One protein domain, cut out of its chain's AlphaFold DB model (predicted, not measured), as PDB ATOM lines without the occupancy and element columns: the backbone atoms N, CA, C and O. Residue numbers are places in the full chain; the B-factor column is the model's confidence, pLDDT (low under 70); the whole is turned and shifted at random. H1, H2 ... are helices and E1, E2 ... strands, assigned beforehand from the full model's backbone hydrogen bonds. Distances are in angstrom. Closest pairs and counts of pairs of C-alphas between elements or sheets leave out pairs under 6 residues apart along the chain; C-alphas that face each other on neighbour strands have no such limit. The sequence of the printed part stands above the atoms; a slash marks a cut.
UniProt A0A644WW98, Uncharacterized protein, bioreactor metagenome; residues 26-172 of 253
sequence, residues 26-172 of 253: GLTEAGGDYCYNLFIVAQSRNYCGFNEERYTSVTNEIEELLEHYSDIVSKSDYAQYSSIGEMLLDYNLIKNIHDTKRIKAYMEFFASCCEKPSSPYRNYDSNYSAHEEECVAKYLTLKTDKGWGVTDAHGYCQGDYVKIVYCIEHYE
ATOM      1  N   GLY A  26     172.234 187.137 189.998       48.84
ATOM      2  CA  GLY A  26     172.346 185.870 190.724       48.84
ATOM      3  C   GLY A  26     173.788 185.544 191.126       48.84
ATOM      4  O   GLY A  26     174.056 184.433 191.581       48.84
ATOM      5  N   LEU A  27     174.699 186.517 190.989       52.94
ATOM      6  CA  LEU A  27     176.122 186.392 191.287       52.94
ATOM      7  C   LEU A  27     176.384 186.548 192.785       52.94
ATOM      8  O   LEU A  27     177.526 186.482 193.214       52.94
ATOM      9  N   THR A  28     175.347 186.712 193.603       48.03
ATOM     10  CA  THR A  28     175.444 186.785 195.062       48.03
ATOM     11  C   THR A  28     175.328 185.403 195.711       48.03
ATOM     12  O   THR A  28     174.702 184.482 195.188       48.03
ATOM     13  N   GLU A  29     175.871 185.264 196.927       46.09
ATOM     14  CA  GLU A  29     175.828 184.043 197.758       46.09
ATOM     15  C   GLU A  29     174.399 183.518 198.047       46.09
ATOM     16  O   GLU A  29     174.237 182.450 198.637       46.09
ATOM     17  N   ALA A  30     173.344 184.215 197.604       44.75
ATOM     18  CA  ALA A  30     171.942 183.838 197.780       44.75
ATOM     19  C   ALA A  30     171.617 182.408 197.295       44.75
ATOM     20  O   ALA A  30     170.677 181.792 197.799       44.75
ATOM     21  N   GLY A  31     172.412 181.852 196.371       45.69
ATOM     22  CA  GLY A  31     172.288 180.466 195.914       45.69
ATOM     23  C   GLY A  31     172.879 179.396 196.846       45.69
ATOM     24  O   GLY A  31     172.561 178.220 196.675       45.69
ATOM     25  N   GLY A  32     173.742 179.749 197.810       52.06
ATOM     26  CA  GLY A  32     174.393 178.818 198.754       52.06
ATOM     27  C   GLY A  32     175.327 177.760 198.132       52.06
ATOM     28  O   GLY A  32     175.992 177.022 198.860       52.06
ATOM     29  N   ASP A  33     175.396 177.684 196.803       63.09
ATOM     30  CA  ASP A  33     176.284 176.833 196.017       63.09
ATOM     31  C   ASP A  33     177.298 177.736 195.318       63.09
ATOM     32  O   ASP A  33     176.918 178.651 194.587       63.09
ATOM     33  N   TYR A  34     178.588 177.459 195.514       66.38
ATOM     34  CA  TYR A  34     179.689 178.220 194.921       66.38
ATOM     35  C   TYR A  34     179.589 178.352 193.395       66.38
ATOM     36  O   TYR A  34     180.275 179.168 192.799       66.38
ATOM     37  N   CYS A  35     178.764 177.552 192.741       67.75
ATOM     38  CA  CYS A  35     178.850 177.332 191.302       67.75
ATOM     39  C   CYS A  35     178.131 178.394 190.498       67.75
ATOM     40  O   CYS A  35     178.466 178.621 189.344       67.75
ATOM     41  N   TYR A  36     177.259 179.143 191.154       71.69
ATOM     42  CA  TYR A  36     176.725 180.370 190.599       71.69
ATOM     43  C   TYR A  36     177.649 181.570 190.853       71.69
ATOM     44  O   TYR A  36     177.304 182.677 190.466       71.69
ATOM     45  N   ASN A  37     178.847 181.389 191.429       75.44
ATOM     46  CA  ASN A  37     179.724 182.524 191.718       75.44
ATOM     47  C   ASN A  37     180.688 182.833 190.565       75.44
ATOM     48  O   ASN A  37     181.302 181.952 189.951       75.44
ATOM     49  N   LEU A  38     180.860 184.132 190.354       80.38
ATOM     50  CA  LEU A  38     181.865 184.766 189.518       80.38
ATOM     51  C   LEU A  38     182.648 185.735 190.412       80.38
ATOM     52  O   LEU A  38     182.043 186.452 191.208       80.38
ATOM     53  N   PHE A  39     183.971 185.778 190.295       84.56
ATOM     54  CA  PHE A  39     184.811 186.742 191.011       84.56
ATOM     55  C   PHE A  39     185.590 187.578 190.005       84.56
ATOM     56  O   PHE A  39     186.337 187.029 189.197       84.56
ATOM     57  N   ILE A  40     185.436 188.897 190.074       82.88
ATOM     58  CA  ILE A  40     186.208 189.852 189.279       82.88
ATOM     59  C   ILE A  40     187.324 190.383 190.174       82.88
ATOM     60  O   ILE A  40     187.077 191.047 191.176       82.88
ATOM     61  N   VAL A  41     188.561 190.067 189.809       82.62
ATOM     62  CA  VAL A  41     189.776 190.425 190.538       82.62
ATOM     63  C   VAL A  41     190.405 191.625 189.836       82.62
ATOM     64  O   VAL A  41     191.013 191.506 188.765       82.62
ATOM     65  N   ALA A  42     190.211 192.810 190.414       72.44
ATOM     66  CA  ALA A  42     190.669 194.074 189.850       72.44
ATOM     67  C   ALA A  42     191.971 194.551 190.506       72.44
ATOM     68  O   ALA A  42     192.127 194.518 191.722       72.44
ATOM     69  N   GLN A  43     192.904 195.073 189.703       61.56
ATOM     70  CA  GLN A  43     194.210 195.495 190.219       61.56
ATOM     71  C   GLN A  43     194.271 196.915 190.802       61.56
ATOM     72  O   GLN A  43     195.326 197.238 191.339       61.56
ATOM     73  N   SER A  44     193.244 197.782 190.707       53.06
ATOM     74  CA  SER A  44     193.239 199.069 191.467       53.06
ATOM     75  C   SER A  44     192.118 200.091 191.200       53.06
ATOM     76  O   SER A  44     192.106 201.101 191.899       53.06
ATOM     77  N   ARG A  45     191.211 199.944 190.219       49.22
ATOM     78  CA  ARG A  45     190.343 201.086 189.830       49.22
ATOM     79  C   ARG A  45     188.958 201.141 190.477       49.22
ATOM     80  O   ARG A  45     188.559 202.229 190.870       49.22
ATOM     81  N   ASN A  46     188.290 200.005 190.670       48.94
ATOM     82  CA  ASN A  46     186.952 199.930 191.267       48.94
ATOM     83  C   ASN A  46     186.943 198.813 192.322       48.94
ATOM     84  O   ASN A  46     186.630 197.671 192.012       48.94
ATOM     85  N   TYR A  47     187.361 199.145 193.549       47.03
ATOM     86  CA  TYR A  47     187.429 198.239 194.718       47.03
ATOM     87  C   TYR A  47     186.069 198.128 195.436       47.03
ATOM     88  O   TYR A  47     185.980 197.990 196.653       47.03
ATOM     89  N   CYS A  48     184.982 198.380 194.709       48.81
ATOM     90  CA  CYS A  48     183.642 198.299 195.252       48.81
ATOM     91  C   CYS A  48     182.713 197.684 194.215       48.81
ATOM     92  O   CYS A  48     182.590 198.195 193.106       48.81
ATOM     93  N   GLY A  49     182.037 196.603 194.611       52.94
ATOM     94  CA  GLY A  49     180.806 196.171 193.955       52.94
ATOM     95  C   GLY A  49     180.795 194.797 193.293       52.94
ATOM     96  O   GLY A  49     179.851 194.544 192.560       52.94
ATOM     97  N   PHE A  50     181.751 193.890 193.537       65.25
ATOM     98  CA  PHE A  50     181.630 192.549 192.947       65.25
ATOM     99  C   PHE A  50     182.317 191.428 193.727       65.25
ATOM    100  O   PHE A  50     183.521 191.246 193.588       65.25
ATOM    101  N   ASN A  51     181.566 190.675 194.546       73.56
ATOM    102  CA  ASN A  51     182.008 189.489 195.317       73.56
ATOM    103  C   ASN A  51     183.400 189.562 195.973       73.56
ATOM    104  O   ASN A  51     183.996 188.536 196.300       73.56
ATOM    105  N   GLU A  52     183.920 190.764 196.186       77.06
ATOM    106  CA  GLU A  52     185.309 190.985 196.557       77.06
ATOM    107  C   GLU A  52     185.563 190.476 197.964       77.06
ATOM    108  O   GLU A  52     186.488 189.706 198.182       77.06
ATOM    109  N   GLU A  53     184.658 190.785 198.892       79.38
ATOM    110  CA  GLU A  53     184.681 190.244 200.250       79.38
ATOM    111  C   GLU A  53     184.726 188.711 200.244       79.38
ATOM    112  O   GLU A  53     185.448 188.090 201.028       79.38
ATOM    113  N   ARG A  54     183.999 188.081 199.315       83.19
ATOM    114  CA  ARG A  54     183.962 186.627 199.200       83.19
ATOM    115  C   ARG A  54     185.239 186.067 198.586       83.19
ATOM    116  O   ARG A  54     185.730 185.053 199.080       83.19
ATOM    117  N   TYR A  55     185.785 186.722 197.566       87.06
ATOM    118  CA  TYR A  55     187.088 186.381 197.003       87.06
ATOM    119  C   TYR A  55     188.183 186.511 198.071       87.06
ATOM    120  O   TYR A  55     188.884 185.539 198.334       87.06
ATOM    121  N   THR A  56     188.242 187.637 198.790       87.75
ATOM    122  CA  THR A  56     189.156 187.861 199.918       87.75
ATOM    123  C   THR A  56     188.986 186.804 201.007       87.75
ATOM    124  O   THR A  56     189.976 186.283 201.507       87.75
ATOM    125  N   SER A  57     187.754 186.423 201.355       89.50
ATOM    126  CA  SER A  57     187.503 185.337 202.311       89.50
ATOM    127  C   SER A  57     188.096 184.003 201.848       89.50
ATOM    128  O   SER A  57     188.639 183.273 202.674       89.50
ATOM    129  N   VAL A  58     188.008 183.677 200.554       91.62
ATOM    130  CA  VAL A  58     188.601 182.453 199.991       91.62
ATOM    131  C   VAL A  58     190.126 182.542 199.969       91.62
ATOM    132  O   VAL A  58     190.785 181.575 200.345       91.62
ATOM    133  N   THR A  59     190.690 183.683 199.570       93.50
ATOM    134  CA  THR A  59     192.138 183.938 199.592       93.50
ATOM    135  C   THR A  59     192.691 183.780 201.008       93.50
ATOM    136  O   THR A  59     193.604 182.984 201.206       93.50
ATOM    137  N   ASN A  60     192.068 184.407 202.010       94.94
ATOM    138  CA  ASN A  60     192.469 184.285 203.415       94.94
ATOM    139  C   ASN A  60     192.426 182.826 203.904       94.94
ATOM    140  O   ASN A  60     193.359 182.364 204.551       94.94
ATOM    141  N   GLU A  61     191.371 182.075 203.561       95.62
ATOM    142  CA  GLU A  61     191.262 180.652 203.912       95.62
ATOM    143  C   GLU A  61     192.413 179.831 203.300       95.62
ATOM    144  O   GLU A  61     192.974 178.958 203.959       95.62
ATOM    145  N   ILE A  62     192.807 180.116 202.051       96.62
ATOM    146  CA  ILE A  62     193.949 179.452 201.404       96.62
ATOM    147  C   ILE A  62     195.263 179.826 202.095       96.62
ATOM    148  O   ILE A  62     196.086 178.942 202.329       96.62
ATOM    149  N   GLU A  63     195.475 181.101 202.414       96.44
ATOM    150  CA  GLU A  63     196.689 181.570 203.088       96.44
ATOM    151  C   GLU A  63     196.872 180.906 204.459       96.44
ATOM    152  O   GLU A  63     197.951 180.378 204.736       96.44
ATOM    153  N   GLU A  64     195.809 180.827 205.266       96.75
ATOM    154  CA  GLU A  64     195.818 180.107 206.547       96.75
ATOM    155  C   GLU A  64     196.155 178.618 206.360       96.75
ATOM    156  O   GLU A  64     197.007 178.059 207.057       96.75
ATOM    157  N   LEU A  65     195.538 177.960 205.371       97.31
ATOM    158  CA  LEU A  65     195.825 176.559 205.058       97.31
ATOM    159  C   LEU A  65     197.283 176.349 204.621       97.31
ATOM    160  O   LEU A  65     197.882 175.327 204.966       97.31
ATOM    161  N   LEU A  66     197.870 177.289 203.874       96.69
ATOM    162  CA  LEU A  66     199.272 177.233 203.449       96.69
ATOM    163  C   LEU A  66     200.242 177.453 204.618       96.69
ATOM    164  O   LEU A  66     201.291 176.797 204.664       96.69
ATOM    165  N   GLU A  67     199.900 178.326 205.566       95.19
ATOM    166  CA  GLU A  67     200.657 178.519 206.808       95.19
ATOM    167  C   GLU A  67     200.663 177.225 207.631       95.19
ATOM    168  O   GLU A  67     201.728 176.667 207.915       95.19
ATOM    169  N   HIS A  68     199.482 176.664 207.901       96.19
ATOM    170  CA  HIS A  68     199.348 175.400 208.623       96.19
ATOM    171  C   HIS A  68     200.054 174.239 207.915       96.19
ATOM    172  O   HIS A  68     200.756 173.450 208.553       96.19
ATOM    173  N   TYR A  69     199.924 174.134 206.590       96.12
ATOM    174  CA  TYR A  69     200.645 173.139 205.799       96.12
ATOM    175  C   TYR A  69     202.164 173.264 205.979       96.12
ATOM    176  O   TYR A  69     202.848 172.258 206.204       96.12
ATOM    177  N   SER A  70     202.690 174.489 205.922       94.12
ATOM    178  CA  SER A  70     204.121 174.767 206.079       94.12
ATOM    179  C   SER A  70     204.625 174.380 207.470       94.12
ATOM    180  O   SER A  70     205.680 173.748 207.587       94.12
ATOM    181  N   ASP A  71     203.858 174.672 208.519       95.06
ATOM    182  CA  ASP A  71     204.174 174.268 209.892       95.06
ATOM    183  C   ASP A  71     204.209 172.744 210.062       95.06
ATOM    184  O   ASP A  71     205.151 172.197 210.646       95.06
ATOM    185  N   ILE A  72     203.223 172.034 209.501       94.75
ATOM    186  CA  ILE A  72     203.145 170.567 209.572       94.75
ATOM    187  C   ILE A  72     204.338 169.927 208.848       94.75
ATOM    188  O   ILE A  72     204.995 169.032 209.388       94.75
ATOM    189  N   VAL A  73     204.640 170.371 207.623       93.62
ATOM    190  CA  VAL A  73     205.718 169.792 206.802       93.62
ATOM    191  C   VAL A  73     207.098 170.102 207.382       93.62
ATOM    192  O   VAL A  73     207.978 169.236 207.372       93.62
ATOM    193  N   SER A  74     207.289 171.306 207.926       93.12
ATOM    194  CA  SER A  74     208.540 171.704 208.583       93.12
ATOM    195  C   SER A  74     208.720 171.096 209.979       93.12
ATOM    196  O   SER A  74     209.825 171.160 210.519       93.12
ATOM    197  N   LYS A  75     207.680 170.448 210.531       91.94
ATOM    198  CA  LYS A  75     207.632 169.941 211.913       91.94
ATOM    199  C   LYS A  75     207.906 171.051 212.928       91.94
ATOM    200  O   LYS A  75     208.682 170.865 213.865       91.94
ATOM    201  N   SER A  76     207.296 172.205 212.689       91.00
ATOM    202  CA  SER A  76     207.355 173.369 213.562       91.00
ATOM    203  C   SER A  76     206.782 173.037 214.943       91.00
ATOM    204  O   SER A  76     205.755 172.367 215.048       91.00
ATOM    205  N   ASP A  77     207.402 173.555 216.006       88.19
ATOM    206  CA  ASP A  77     206.850 173.477 217.368       88.19
ATOM    207  C   ASP A  77     205.544 174.291 217.512       88.19
ATOM    208  O   ASP A  77     204.824 174.137 218.498       88.19
ATOM    209  N   TYR A  78     205.235 175.149 216.531       87.12
ATOM    210  CA  TYR A  78     204.010 175.948 216.457       87.12
ATOM    211  C   TYR A  78     202.897 175.287 215.633       87.12
ATOM    212  O   TYR A  78     201.812 175.856 215.522       87.12
ATOM    213  N   ALA A  79     203.133 174.090 215.081       90.06
ATOM    214  CA  ALA A  79     202.139 173.384 214.285       90.06
ATOM    215  C   ALA A  79     200.871 173.107 215.108       90.06
ATOM    216  O   ALA A  79     200.885 172.335 216.067       90.06
ATOM    217  N   GLN A  80     199.763 173.734 214.707       92.00
ATOM    218  CA  GLN A  80     198.468 173.580 215.377       92.00
ATOM    219  C   GLN A  80     197.854 172.192 215.156       92.00
ATOM    220  O   GLN A  80     197.134 171.688 216.015       92.00
ATOM    221  N   TYR A  81     198.177 171.560 214.026       93.38
ATOM    222  CA  TYR A  81     197.668 170.249 213.639       93.38
ATOM    223  C   TYR A  81     198.787 169.213 213.605       93.38
ATOM    224  O   TYR A  81     199.909 169.496 213.186       93.38
ATOM    225  N   SER A  82     198.470 167.973 213.983       91.88
ATOM    226  CA  SER A  82     199.442 166.871 213.951       91.88
ATOM    227  C   SER A  82     199.647 166.293 212.547       91.88
ATOM    228  O   SER A  82     200.647 165.624 212.273       91.88
ATOM    229  N   SER A  83     198.685 166.520 211.648       94.00
ATOM    230  CA  SER A  83     198.718 166.038 210.272       94.00
ATOM    231  C   SER A  83     197.831 166.874 209.350       94.00
ATOM    232  O   SER A  83     196.854 167.482 209.780       94.00
ATOM    233  N   ILE A  84     198.119 166.820 208.046       94.75
ATOM    234  CA  ILE A  84     197.320 167.499 207.012       94.75
ATOM    235  C   ILE A  84     195.878 166.971 206.994       94.75
ATOM    236  O   ILE A  84     194.945 167.732 206.780       94.75
ATOM    237  N   GLY A  85     195.669 165.676 207.259       95.38
ATOM    238  CA  GLY A  85     194.323 165.103 207.323       95.38
ATOM    239  C   GLY A  85     193.478 165.652 208.478       95.38
ATOM    240  O   GLY A  85     192.270 165.784 208.324       95.38
ATOM    241  N   GLU A  86     194.100 165.988 209.612       95.19
ATOM    242  CA  GLU A  86     193.420 166.619 210.751       95.19
ATOM    243  C   GLU A  86     193.012 168.059 210.416       95.19
ATOM    244  O   GLU A  86     191.845 168.406 210.563       95.19
ATOM    245  N   MET A  87     193.941 168.840 209.854       96.44
ATOM    246  CA  MET A  87     193.693 170.205 209.374       96.44
ATOM    247  C   MET A  87     192.540 170.255 208.359       96.44
ATOM    248  O   MET A  87     191.591 171.013 208.516       96.44
ATOM    249  N   LEU A  88     192.579 169.401 207.330       96.94
ATOM    250  CA  LEU A  88     191.538 169.369 206.297       96.94
ATOM    251  C   LEU A  88     190.161 168.961 206.842       96.94
ATOM    252  O   LEU A  88     189.143 169.339 206.261       96.94
ATOM    253  N   LEU A  89     190.113 168.154 207.908       96.25
ATOM    254  CA  LEU A  89     188.859 167.765 208.546       96.25
ATOM    255  C   LEU A  89     188.249 168.938 209.324       96.25
ATOM    256  O   LEU A  89     187.041 169.136 209.236       96.25
ATOM    257  N   ASP A  90     189.069 169.715 210.035       96.06
ATOM    258  CA  ASP A  90     188.620 170.882 210.809       96.06
ATOM    259  C   ASP A  90     188.034 171.980 209.905       96.06
ATOM    260  O   ASP A  90     186.924 172.464 210.128       96.06
ATOM    261  N   TYR A  91     188.696 172.243 208.773       94.81
ATOM    262  CA  TYR A  91     188.206 173.149 207.727       94.81
ATOM    263  C   TYR A  91     187.026 172.579 206.909       94.81
ATOM    264  O   TYR A  91     186.572 173.201 205.950       94.81
ATOM    265  N   ASN A  92     186.504 171.396 207.258       94.56
ATOM    266  CA  ASN A  92     185.415 170.707 206.553       94.56
ATOM    267  C   ASN A  92     185.688 170.446 205.056       94.56
ATOM    268  O   ASN A  92     184.759 170.292 204.260       94.56
ATOM    269  N   LEU A  93     186.960 170.350 204.658       94.38
ATOM    270  CA  LEU A  93     187.367 170.077 203.276       94.38
ATOM    271  C   LEU A  93     187.335 168.586 202.943       94.38
ATOM    272  O   LEU A  93     187.262 168.212 201.771       94.38
ATOM    273  N   ILE A  94     187.359 167.726 203.959       94.44
ATOM    274  CA  ILE A  94     187.163 166.279 203.844       94.44
ATOM    275  C   ILE A  94     186.120 165.808 204.860       94.44
ATOM    276  O   ILE A  94     185.958 166.393 205.924       94.44
ATOM    277  N   LYS A  95     185.428 164.703 204.561       91.44
ATOM    278  CA  LYS A  95     184.400 164.145 205.464       91.44
ATOM    279  C   LYS A  95     184.978 163.268 206.575       91.44
ATOM    280  O   LYS A  95     184.319 163.034 207.582       91.44
ATOM    281  N   ASN A  96     186.155 162.688 206.350       92.38
ATOM    282  CA  ASN A  96     186.871 161.867 207.321       92.38
ATOM    283  C   ASN A  96     188.345 161.717 206.916       92.38
ATOM    284  O   ASN A  96     188.692 161.815 205.740       92.38
ATOM    285  N   ILE A  97     189.193 161.379 207.888       91.19
ATOM    286  CA  ILE A  97     190.646 161.205 207.718       91.19
ATOM    287  C   ILE A  97     191.057 160.037 206.803       91.19
ATOM    288  O   ILE A  97     192.233 159.894 206.473       91.19
ATOM    289  N   HIS A  98     190.120 159.170 206.411       90.88
ATOM    290  CA  HIS A  98     190.387 158.046 205.514       90.88
ATOM    291  C   HIS A  98     190.173 158.399 204.039       90.88
ATOM    292  O   HIS A  98     190.454 157.563 203.174       90.88
ATOM    293  N   ASP A  99     189.751 159.630 203.724       91.94
ATOM    294  CA  ASP A  99     189.698 160.152 202.357       91.94
ATOM    295  C   ASP A  99     191.104 160.480 201.822       91.94
ATOM    296  O   ASP A  99     191.472 161.609 201.501       91.94
ATOM    297  N   THR A 100     191.932 159.442 201.751       92.56
ATOM    298  CA  THR A 100     193.347 159.518 201.380       92.56
ATOM    299  C   THR A 100     193.562 160.078 199.977       92.56
ATOM    300  O   THR A 100     194.594 160.693 199.722       92.56
ATOM    301  N   LYS A 101     192.591 159.902 199.071       94.69
ATOM    302  CA  LYS A 101     192.643 160.475 197.721       94.69
ATOM    303  C   LYS A 101     192.526 161.992 197.773       94.69
ATOM    304  O   LYS A 101     193.355 162.673 197.178       94.69
ATOM    305  N   ARG A 102     191.533 162.507 198.499       94.38
ATOM    306  CA  ARG A 102     191.300 163.947 198.626       94.38
ATOM    307  C   ARG A 102     192.400 164.621 199.437       94.38
ATOM    308  O   ARG A 102     192.916 165.646 199.010       94.38
ATOM    309  N   ILE A 103     192.853 163.985 200.521       95.88
ATOM    310  CA  ILE A 103     194.028 164.435 201.287       95.88
ATOM    311  C   ILE A 103     195.242 164.568 200.365       95.88
ATOM    312  O   ILE A 103     195.889 165.609 200.354       95.88
ATOM    313  N   LYS A 104     195.529 163.547 199.547       97.06
ATOM    314  CA  LYS A 104     196.646 163.593 198.598       97.06
ATOM    315  C   LYS A 104     196.501 164.737 197.585       97.06
ATOM    316  O   LYS A 104     197.485 165.415 197.323       97.06
ATOM    317  N   ALA A 105     195.300 164.970 197.055       97.25
ATOM    318  CA  ALA A 105     195.052 166.061 196.113       97.25
ATOM    319  C   ALA A 105     195.317 167.443 196.740       97.25
ATOM    320  O   ALA A 105     196.004 168.267 196.141       97.25
ATOM    321  N   TYR A 106     194.852 167.673 197.972       97.56
ATOM    322  CA  TYR A 106     195.153 168.904 198.711       97.56
ATOM    323  C   TYR A 106     196.644 169.044 199.031       97.56
ATOM    324  O   TYR A 106     197.193 170.131 198.897       97.56
ATOM    325  N   MET A 107     197.326 167.957 199.400       96.62
ATOM    326  CA  MET A 107     198.777 167.979 199.625       96.62
ATOM    327  C   MET A 107     199.550 168.397 198.372       96.62
ATOM    328  O   MET A 107     200.462 169.213 198.460       96.62
ATOM    329  N   GLU A 108     199.195 167.840 197.214       97.56
ATOM    330  CA  GLU A 108     199.803 168.206 195.931       97.56
ATOM    331  C   GLU A 108     199.516 169.673 195.583       97.56
ATOM    332  O   GLU A 108     200.421 170.386 195.147       97.56
ATOM    333  N   PHE A 109     198.294 170.145 195.843       97.62
ATOM    334  CA  PHE A 109     197.926 171.551 195.696       97.62
ATOM    335  C   PHE A 109     198.794 172.464 196.575       97.62
ATOM    336  O   PHE A 109     199.488 173.322 196.029       97.62
ATOM    337  N   PHE A 110     198.840 172.244 197.892       97.69
ATOM    338  CA  PHE A 110     199.624 173.076 198.810       97.69
ATOM    339  C   PHE A 110     201.116 173.059 198.474       97.69
ATOM    340  O   PHE A 110     201.745 174.112 198.417       97.69
ATOM    341  N   ALA A 111     201.674 171.881 198.170       96.12
ATOM    342  CA  ALA A 111     203.057 171.765 197.720       96.12
ATOM    343  C   ALA A 111     203.315 172.647 196.489       96.12
ATOM    344  O   ALA A 111     204.254 173.439 196.497       96.12
ATOM    345  N   SER A 112     202.439 172.574 195.481       95.94
ATOM    346  CA  SER A 112     202.559 173.383 194.263       95.94
ATOM    347  C   SER A 112     202.413 174.885 194.516       95.94
ATOM    348  O   SER A 112     203.017 175.678 193.802       95.94
ATOM    349  N   CYS A 113     201.632 175.295 195.518       94.81
ATOM    350  CA  CYS A 113     201.473 176.697 195.905       94.81
ATOM    351  C   CYS A 113     202.726 177.245 196.597       94.81
ATOM    352  O   CYS A 113     203.097 178.393 196.356       94.81
ATOM    353  N   CYS A 114     203.398 176.426 197.413       93.44
ATOM    354  CA  CYS A 114     204.626 176.790 198.124       93.44
ATOM    355  C   CYS A 114     205.889 176.749 197.244       93.44
ATOM    356  O   CYS A 114     206.931 177.265 197.650       93.44
ATOM    357  N   GLU A 115     205.842 176.122 196.067       92.62
ATOM    358  CA  GLU A 115     206.982 176.081 195.148       92.62
ATOM    359  C   GLU A 115     207.375 177.482 194.679       92.62
ATOM    360  O   GLU A 115     206.528 178.334 194.429       92.62
ATOM    361  N   LYS A 116     208.676 177.729 194.512       89.88
ATOM    362  CA  LYS A 116     209.144 178.996 193.955       89.88
ATOM    363  C   LYS A 116     208.964 178.991 192.431       89.88
ATOM    364  O   LYS A 116     209.582 178.155 191.765       89.88
ATOM    365  N   PRO A 117     208.182 179.918 191.855       89.00
ATOM    366  CA  PRO A 117     207.915 179.915 190.430       89.00
ATOM    367  C   PRO A 117     209.136 180.434 189.667       89.00
ATOM    368  O   PRO A 117     209.861 181.328 190.112       89.00
ATOM    369  N   SER A 118     209.354 179.885 188.474       83.38
ATOM    370  CA  SER A 118     210.351 180.416 187.548       83.38
ATOM    371  C   SER A 118     209.767 181.639 186.844       83.38
ATOM    372  O   SER A 118     208.915 181.500 185.970       83.38
ATOM    373  N   SER A 119     210.210 182.841 187.219       79.44
ATOM    374  CA  SER A 119     209.787 184.088 186.575       79.44
ATOM    375  C   SER A 119     210.994 184.940 186.182       79.44
ATOM    376  O   SER A 119     211.836 185.241 187.031       79.44
ATOM    377  N   PRO A 120     211.099 185.365 184.908       76.94
ATOM    378  CA  PRO A 120     212.169 186.255 184.467       76.94
ATOM    379  C   PRO A 120     211.913 187.728 184.831       76.94
ATOM    380  O   PRO A 120     212.820 188.545 184.704       76.94
ATOM    381  N   TYR A 121     210.695 188.081 185.262       75.44
ATOM    382  CA  TYR A 121     210.270 189.474 185.456       75.44
ATOM    383  C   TYR A 121     210.187 189.897 186.923       75.44
ATOM    384  O   TYR A 121     210.382 191.071 187.234       75.44
ATOM    385  N   ARG A 122     209.872 188.965 187.828       79.19
ATOM    386  CA  ARG A 122     209.673 189.240 189.255       79.19
ATOM    387  C   ARG A 122     210.180 188.081 190.099       79.19
ATOM    388  O   ARG A 122     210.035 186.923 189.724       79.19
ATOM    389  N   ASN A 123     210.748 188.403 191.254       84.81
ATOM    390  CA  ASN A 123     211.158 187.413 192.241       84.81
ATOM    391  C   ASN A 123     210.009 187.192 193.227       84.81
ATOM    392  O   ASN A 123     209.948 187.862 194.251       84.81
ATOM    393  N   TYR A 124     209.095 186.297 192.866       85.88
ATOM    394  CA  TYR A 124     208.034 185.844 193.757       85.88
ATOM    395  C   TYR A 124     208.576 184.821 194.755       85.88
ATOM    396  O   TYR A 124     209.472 184.033 194.426       85.88
ATOM    397  N   ASP A 125     208.023 184.835 195.963       87.62
ATOM    398  CA  ASP A 125     208.437 183.926 197.032       87.62
ATOM    399  C   ASP A 125     207.758 182.560 196.909       87.62
ATOM    400  O   ASP A 125     208.362 181.544 197.247       87.62
ATOM    401  N   SER A 126     206.545 182.525 196.353       91.50
ATOM    402  CA  SER A 126     205.757 181.310 196.158       91.50
ATOM    403  C   SER A 126     204.931 181.370 194.871       91.50
ATOM    404  O   SER A 126     204.640 182.446 194.338       91.50
ATOM    405  N   ASN A 127     204.553 180.207 194.354       91.25
ATOM    406  CA  ASN A 127     203.712 180.072 193.175       91.25
ATOM    407  C   ASN A 127     202.331 180.682 193.434       91.25
ATOM    408  O   ASN A 127     201.783 181.326 192.548       91.25
ATOM    409  N   TYR A 128     201.832 180.568 194.671       92.75
ATOM    410  CA  TYR A 128     200.617 181.247 195.112       92.75
ATOM    411  C   TYR A 128     200.701 182.763 194.899       92.75
ATOM    412  O   TYR A 128     199.870 183.323 194.203       92.75
ATOM    413  N   SER A 129     201.770 183.412 195.377       89.44
ATOM    414  CA  SER A 129     201.944 184.867 195.221       89.44
ATOM    415  C   SER A 129     202.112 185.338 193.768       89.44
ATOM    416  O   SER A 129     201.923 186.513 193.464       89.44
ATOM    417  N   ALA A 130     202.522 184.440 192.868       89.19
ATOM    418  CA  ALA A 130     202.700 184.750 191.452       89.19
ATOM    419  C   ALA A 130     201.431 184.516 190.621       89.19
ATOM    420  O   ALA A 130     201.267 185.147 189.576       89.19
ATOM    421  N   HIS A 131     200.592 183.581 191.067       91.56
ATOM    422  CA  HIS A 131     199.468 183.003 190.336       91.56
ATOM    423  C   HIS A 131     198.286 182.776 191.285       91.56
ATOM    424  O   HIS A 131     197.785 181.654 191.423       91.56
ATOM    425  N   GLU A 132     197.910 183.829 192.012       92.25
ATOM    426  CA  GLU A 132     196.905 183.759 193.072       92.25
ATOM    427  C   GLU A 132     195.570 183.276 192.506       92.25
ATOM    428  O   GLU A 132     195.007 182.302 193.001       92.25
ATOM    429  N   GLU A 133     195.116 183.872 191.402       93.94
ATOM    430  CA  GLU A 133     193.808 183.587 190.816       93.94
ATOM    431  C   GLU A 133     193.730 182.143 190.297       93.94
ATOM    432  O   GLU A 133     192.725 181.452 190.478       93.94
ATOM    433  N   GLU A 134     194.815 181.637 189.699       95.00
ATOM    434  CA  GLU A 134     194.898 180.247 189.249       95.00
ATOM    435  C   GLU A 134     194.947 179.262 190.426       95.00
ATOM    436  O   GLU A 134     194.417 178.149 190.333       95.00
ATOM    437  N   CYS A 135     195.564 179.647 191.546       95.94
ATOM    438  CA  CYS A 135     195.542 178.852 192.770       95.94
ATOM    439  C   CYS A 135     194.154 178.858 193.421       95.94
ATOM    440  O   CYS A 135     193.689 177.796 193.834       95.94
ATOM    441  N   VAL A 136     193.463 180.001 193.443       95.12
ATOM    442  CA  VAL A 136     192.078 180.119 193.922       95.12
ATOM    443  C   VAL A 136     191.147 179.238 193.086       95.12
ATOM    444  O   VAL A 136     190.392 178.447 193.650       95.12
ATOM    445  N   ALA A 137     191.244 179.268 191.754       95.25
ATOM    446  CA  ALA A 137     190.443 178.398 190.889       95.25
ATOM    447  C   ALA A 137     190.691 176.900 191.172       95.25
ATOM    448  O   ALA A 137     189.751 176.111 191.306       95.25
ATOM    449  N   LYS A 138     191.954 176.482 191.335       96.81
ATOM    450  CA  LYS A 138     192.284 175.093 191.710       96.81
ATOM    451  C   LYS A 138     191.732 174.719 193.082       96.81
ATOM    452  O   LYS A 138     191.195 173.622 193.243       96.81
ATOM    453  N   TYR A 139     191.844 175.620 194.051       96.31
ATOM    454  CA  TYR A 139     191.309 175.421 195.389       96.31
ATOM    455  C   TYR A 139     189.794 175.221 195.365       96.31
ATOM    456  O   TYR A 139     189.292 174.242 195.917       96.31
ATOM    457  N   LEU A 140     189.069 176.102 194.670       94.12
ATOM    458  CA  LEU A 140     187.621 176.008 194.507       94.12
ATOM    459  C   LEU A 140     187.221 174.726 193.778       94.12
ATOM    460  O   LEU A 140     186.256 174.080 194.182       94.12
ATOM    461  N   THR A 141     188.000 174.290 192.783       94.75
ATOM    462  CA  THR A 141     187.787 172.997 192.115       94.75
ATOM    463  C   THR A 141     187.857 171.835 193.101       94.75
ATOM    464  O   THR A 141     186.969 170.986 193.122       94.75
ATOM    465  N   LEU A 142     188.874 171.817 193.970       94.94
ATOM    466  CA  LEU A 142     188.988 170.797 195.012       94.94
ATOM    467  C   LEU A 142     187.847 170.902 196.027       94.94
ATOM    468  O   LEU A 142     187.230 169.893 196.350       94.94
ATOM    469  N   LYS A 143     187.538 172.109 196.512       92.94
ATOM    470  CA  LYS A 143     186.532 172.351 197.558       92.94
ATOM    471  C   LYS A 143     185.116 171.993 197.103       92.94
ATOM    472  O   LYS A 143     184.364 171.425 197.888       92.94
ATOM    473  N   THR A 144     184.772 172.293 195.851       90.56
ATOM    474  CA  THR A 144     183.398 172.199 195.323       90.56
ATOM    475  C   THR A 144     183.134 170.964 194.462       90.56
ATOM    476  O   THR A 144     181.979 170.700 194.144       90.56
ATOM    477  N   ASP A 145     184.177 170.211 194.092       90.25
ATOM    478  CA  ASP A 145     184.112 169.096 193.132       90.25
ATOM    479  C   ASP A 145     183.589 169.492 191.733       90.25
ATOM    480  O   ASP A 145     183.127 168.638 190.976       90.25
ATOM    481  N   LYS A 146     183.681 170.776 191.373       90.94
ATOM    482  CA  LYS A 146     183.231 171.328 190.086       90.94
ATOM    483  C   LYS A 146     184.345 172.104 189.396       90.94
ATOM    484  O   LYS A 146     185.316 172.498 190.032       90.94
ATOM    485  N   GLY A 147     184.240 172.297 188.085       92.56
ATOM    486  CA  GLY A 147     185.292 172.956 187.306       92.56
ATOM    487  C   GLY A 147     185.352 174.468 187.537       92.56
ATOM    488  O   GLY A 147     184.360 175.161 187.312       92.56
ATOM    489  N   TRP A 148     186.525 174.987 187.907       94.56
ATOM    490  CA  TRP A 148     186.792 176.428 187.987       94.56
ATOM    491  C   TRP A 148     187.901 176.855 187.035       94.56
ATOM    492  O   TRP A 148     188.910 176.164 186.881       94.56
ATOM    493  N   GLY A 149     187.704 178.010 186.405       94.94
ATOM    494  CA  GLY A 149     188.609 178.589 185.425       94.94
ATOM    495  C   GLY A 149     189.039 180.003 185.792       94.94
ATOM    496  O   GLY A 149     188.452 180.651 186.658       94.94
ATOM    497  N   VAL A 150     190.072 180.469 185.090       95.00
ATOM    498  CA  VAL A 150     190.514 181.865 185.104       95.00
ATOM    499  C   VAL A 150     190.499 182.378 183.674       95.00
ATOM    500  O   VAL A 150     190.942 181.683 182.760       95.00
ATOM    501  N   THR A 151     189.969 183.576 183.479       94.38
ATOM    502  CA  THR A 151     190.116 184.344 182.240       94.38
ATOM    503  C   THR A 151     190.510 185.771 182.587       94.38
ATOM    504  O   THR A 151     190.566 186.147 183.757       94.38
ATOM    505  N   ASP A 152     190.740 186.580 181.569       92.75
ATOM    506  CA  ASP A 152     190.928 188.011 181.699       92.75
ATOM    507  C   ASP A 152     190.023 188.799 180.745       92.75
ATOM    508  O   ASP A 152     189.438 188.251 179.804       92.75
ATOM    509  N   ALA A 153     189.890 190.087 181.051       91.44
ATOM    510  CA  ALA A 153     189.240 191.084 180.219       91.44
ATOM    511  C   ALA A 153     190.043 192.392 180.242       91.44
ATOM    512  O   ALA A 153     190.764 192.688 181.201       91.44
ATOM    513  N   HIS A 154     189.891 193.178 179.178       89.06
ATOM    514  CA  HIS A 154     190.589 194.442 178.976       89.06
ATOM    515  C   HIS A 154     189.596 195.565 178.696       89.06
ATOM    516  O   HIS A 154     188.610 195.357 177.995       89.06
ATOM    517  N   GLY A 155     189.883 196.749 179.235       86.56
ATOM    518  CA  GLY A 155     189.091 197.954 179.008       86.56
ATOM    519  C   GLY A 155     189.648 198.813 177.874       86.56
ATOM    520  O   GLY A 155     190.643 198.466 177.231       86.56
ATOM    521  N   TYR A 156     189.040 199.981 177.663       82.94
ATOM    522  CA  TYR A 156     189.489 200.926 176.638       82.94
ATOM    523  C   TYR A 156     190.772 201.680 177.007       82.94
ATOM    524  O   TYR A 156     191.532 202.061 176.110       82.94
ATOM    525  N   CYS A 157     191.052 201.918 178.295       79.00
ATOM    526  CA  CYS A 157     192.261 202.641 178.683       79.00
ATOM    527  C   CYS A 157     193.462 201.704 178.817       79.00
ATOM    528  O   CYS A 157     193.370 200.563 179.270       79.00
ATOM    529  N   GLN A 158     194.652 202.229 178.509       74.94
ATOM    530  CA  GLN A 158     195.894 201.508 178.760       74.94
ATOM    531  C   GLN A 158     196.016 201.157 180.252       74.94
ATOM    532  O   GLN A 158     196.091 202.044 181.103       74.94
ATOM    533  N   GLY A 159     196.086 199.857 180.542       75.94
ATOM    534  CA  GLY A 159     196.168 199.326 181.903       75.94
ATOM    535  C   GLY A 159     194.828 198.903 182.508       75.94
ATOM    536  O   GLY A 159     194.847 198.341 183.599       75.94
ATOM    537  N   ASP A 160     193.699 199.110 181.820       84.88
ATOM    538  CA  ASP A 160     192.420 198.530 182.233       84.88
ATOM    539  C   ASP A 160     192.451 197.021 182.000       84.88
ATOM    540  O   ASP A 160     192.531 196.532 180.868       84.88
ATOM    541  N   TYR A 161     192.454 196.291 183.108       87.81
ATOM    542  CA  TYR A 161     192.629 194.852 183.144       87.81
ATOM    543  C   TYR A 161     191.985 194.287 184.401       87.81
ATOM    544  O   TYR A 161     192.193 194.807 185.504       87.81
ATOM    545  N   VAL A 162     191.259 193.188 184.233       89.00
ATOM    546  CA  VAL A 162     190.775 192.358 185.336       89.00
ATOM    547  C   VAL A 162     191.050 190.897 185.031       89.00
ATOM    548  O   VAL A 162     190.984 190.468 183.877       89.00
ATOM    549  N   LYS A 163     191.320 190.127 186.083       91.31
ATOM    550  CA  LYS A 163     191.199 188.671 186.032       91.31
ATOM    551  C   LYS A 163     189.835 188.266 186.551       91.31
ATOM    552  O   LYS A 163     189.240 188.954 187.372       91.31
ATOM    553  N   ILE A 164     189.344 187.140 186.067       91.12
ATOM    554  CA  ILE A 164     188.018 186.642 186.394       91.12
ATOM    555  C   ILE A 164     188.152 185.176 186.776       91.12
ATOM    556  O   ILE A 164     188.598 184.372 185.955       91.12
ATOM    557  N   VAL A 165     187.762 184.829 188.000       92.06
ATOM    558  CA  VAL A 165     187.673 183.444 188.474       92.06
ATOM    559  C   VAL A 165     186.212 183.015 188.414       92.06
ATOM    560  O   VAL A 165     185.347 183.679 188.980       92.06
ATOM    561  N   TYR A 166     185.921 181.921 187.716       91.19
ATOM    562  CA  TYR A 166     184.545 181.557 187.367       91.19
ATOM    563  C   TYR A 166     184.304 180.052 187.403       91.19
ATOM    564  O   TYR A 166     185.219 179.257 187.161       91.19
ATOM    565  N   CYS A 167     183.056 179.654 187.653       90.06
ATOM    566  CA  CYS A 167     182.631 178.269 187.498       90.06
ATOM    567  C   CYS A 167     182.340 177.952 186.023       90.06
ATOM    568  O   CYS A 167     181.452 178.536 185.402       90.06
ATOM    569  N   ILE A 168     183.076 176.995 185.460       91.56
ATOM    570  CA  ILE A 168     183.020 176.643 184.031       91.56
ATOM    571  C   ILE A 168     181.645 176.080 183.642       91.56
ATOM    572  O   ILE A 168     181.208 176.224 182.507       91.56
ATOM    573  N   GLU A 169     180.953 175.436 184.581       87.12
ATOM    574  CA  GLU A 169     179.641 174.823 184.337       87.12
ATOM    575  C   GLU A 169     178.519 175.852 184.144       87.12
ATOM    576  O   GLU A 169     177.483 175.515 183.573       87.12
ATOM    577  N   HIS A 170     178.721 177.090 184.604       83.38
ATOM    578  CA  HIS A 170     177.696 178.133 184.604       83.38
ATOM    579  C   HIS A 170     178.016 179.300 183.668       83.38
ATOM    580  O   HIS A 170     177.094 179.898 183.117       83.38
ATOM    581  N   TYR A 171     179.298 179.601 183.447       84.56
ATOM    582  CA  TYR A 171     179.717 180.733 182.622       84.56
ATOM    583  C   TYR A 171     180.382 180.263 181.332       84.56
ATOM    584  O   TYR A 171     181.541 179.853 181.331       84.56
ATOM    585  N   GLU A 172     179.652 180.374 180.220       85.94
ATOM    586  CA  GLU A 172     180.172 180.063 178.882       85.94
ATOM    587  C   GLU A 172     181.179 181.118 178.402       85.94
ATOM    588  O   GLU A 172     182.235 180.775 177.873       85.94
TER     589      GLU A 172
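What this domain is: This is residues 26 to 172 of the 253 residues of an uncharacterized protein of bioreactor metagenome (UniProt A0A644WW98). The long helix H1 crosses over two roughly antiparallel helices, H3 and H5, with a small sheet of three strands at one end of the domain and the short helix H2 folding back along H1 at the other. H5 packs along one face of the sheet, over E3 and E2; the opposite face has no named helix on it. The printed part has 147 residues, with five named helices and three named strands in the order E1 H1 H2 H3 H4 H5 E2 E3; the sheet's order is E1, E3, E2, antiparallel throughout, and the class is mixed, helices and strands. The whole is compact, with a radius of gyration of the C-alphas of 16.5 A and spans of 51 by 40 by 23 A.

How they stand to each other: E1, residues 38 to 42, is an edge strand and the antiparallel neighbour of E3, residues 161 to 167; N 39 and O 165 are 2.8 A apart, within hydrogen-bond range. E3 is also antiparallel to the other edge strand, E2, residues 148 to 154, its partner in a hairpin; N 164 and O 151 are 2.8 A apart. H1, residues 52 to 74, and H5, residues 132 to 144, are on the same face of the sheet, an arrangement of two layers, helices on one face of a sheet. H5 has a height over the sheet of 8.3 A and runs along the strands, at 10 degrees to E3 on the local plane. H1 touches H5 with residues 58 to 62 alone, about perpendicular at 86 degrees; the C-alphas of Thr 59 and Val 136 are closest, at 6.8 A. H2, residues 84 to 90, forms a helical hairpin with H1, at a steep tilt of 40 degrees, opposite ways; the closest C-alphas, of Tyr 69 and Ile 84, are 6.7 A apart. H3, residues 100 to 114, touches H5 at a shallow tilt of 9 degrees, opposite ways, with the C-alphas of Cys 113 and Cys 135 closest at 7.0 A. H4, residues 127 to 130, touches H3; the C-alphas of Cys 113 and Tyr 128 are closest at 4.7 A. In H1, H2, H3 and H5 every O i to N i+4 pair is within hydrogen-bond range; H4 is too short for one.

Where its parts are: E1 begins at C-alpha 38, (181.865, 184.766, 189.518). H1 measures 32.5 A, from C-alpha 52 at (185.309, 190.985, 196.557). H3 measures 20.9 A and H5 17.9 A. E2 measures 20.5 A; E3 measures 19.8 A and ends at C-alpha 167, (182.631, 178.269, 187.498).

The domain as a whole: The C-alphas of Asp 77 and Tyr 156, the two farthest apart, are 52.1 A apart. The printed part has no cut. The link from H3 to H4 is long, 12 residues. The mean pLDDT of the printed part is 86.0; residues 26 to 35 and 43 to 50 are under 70.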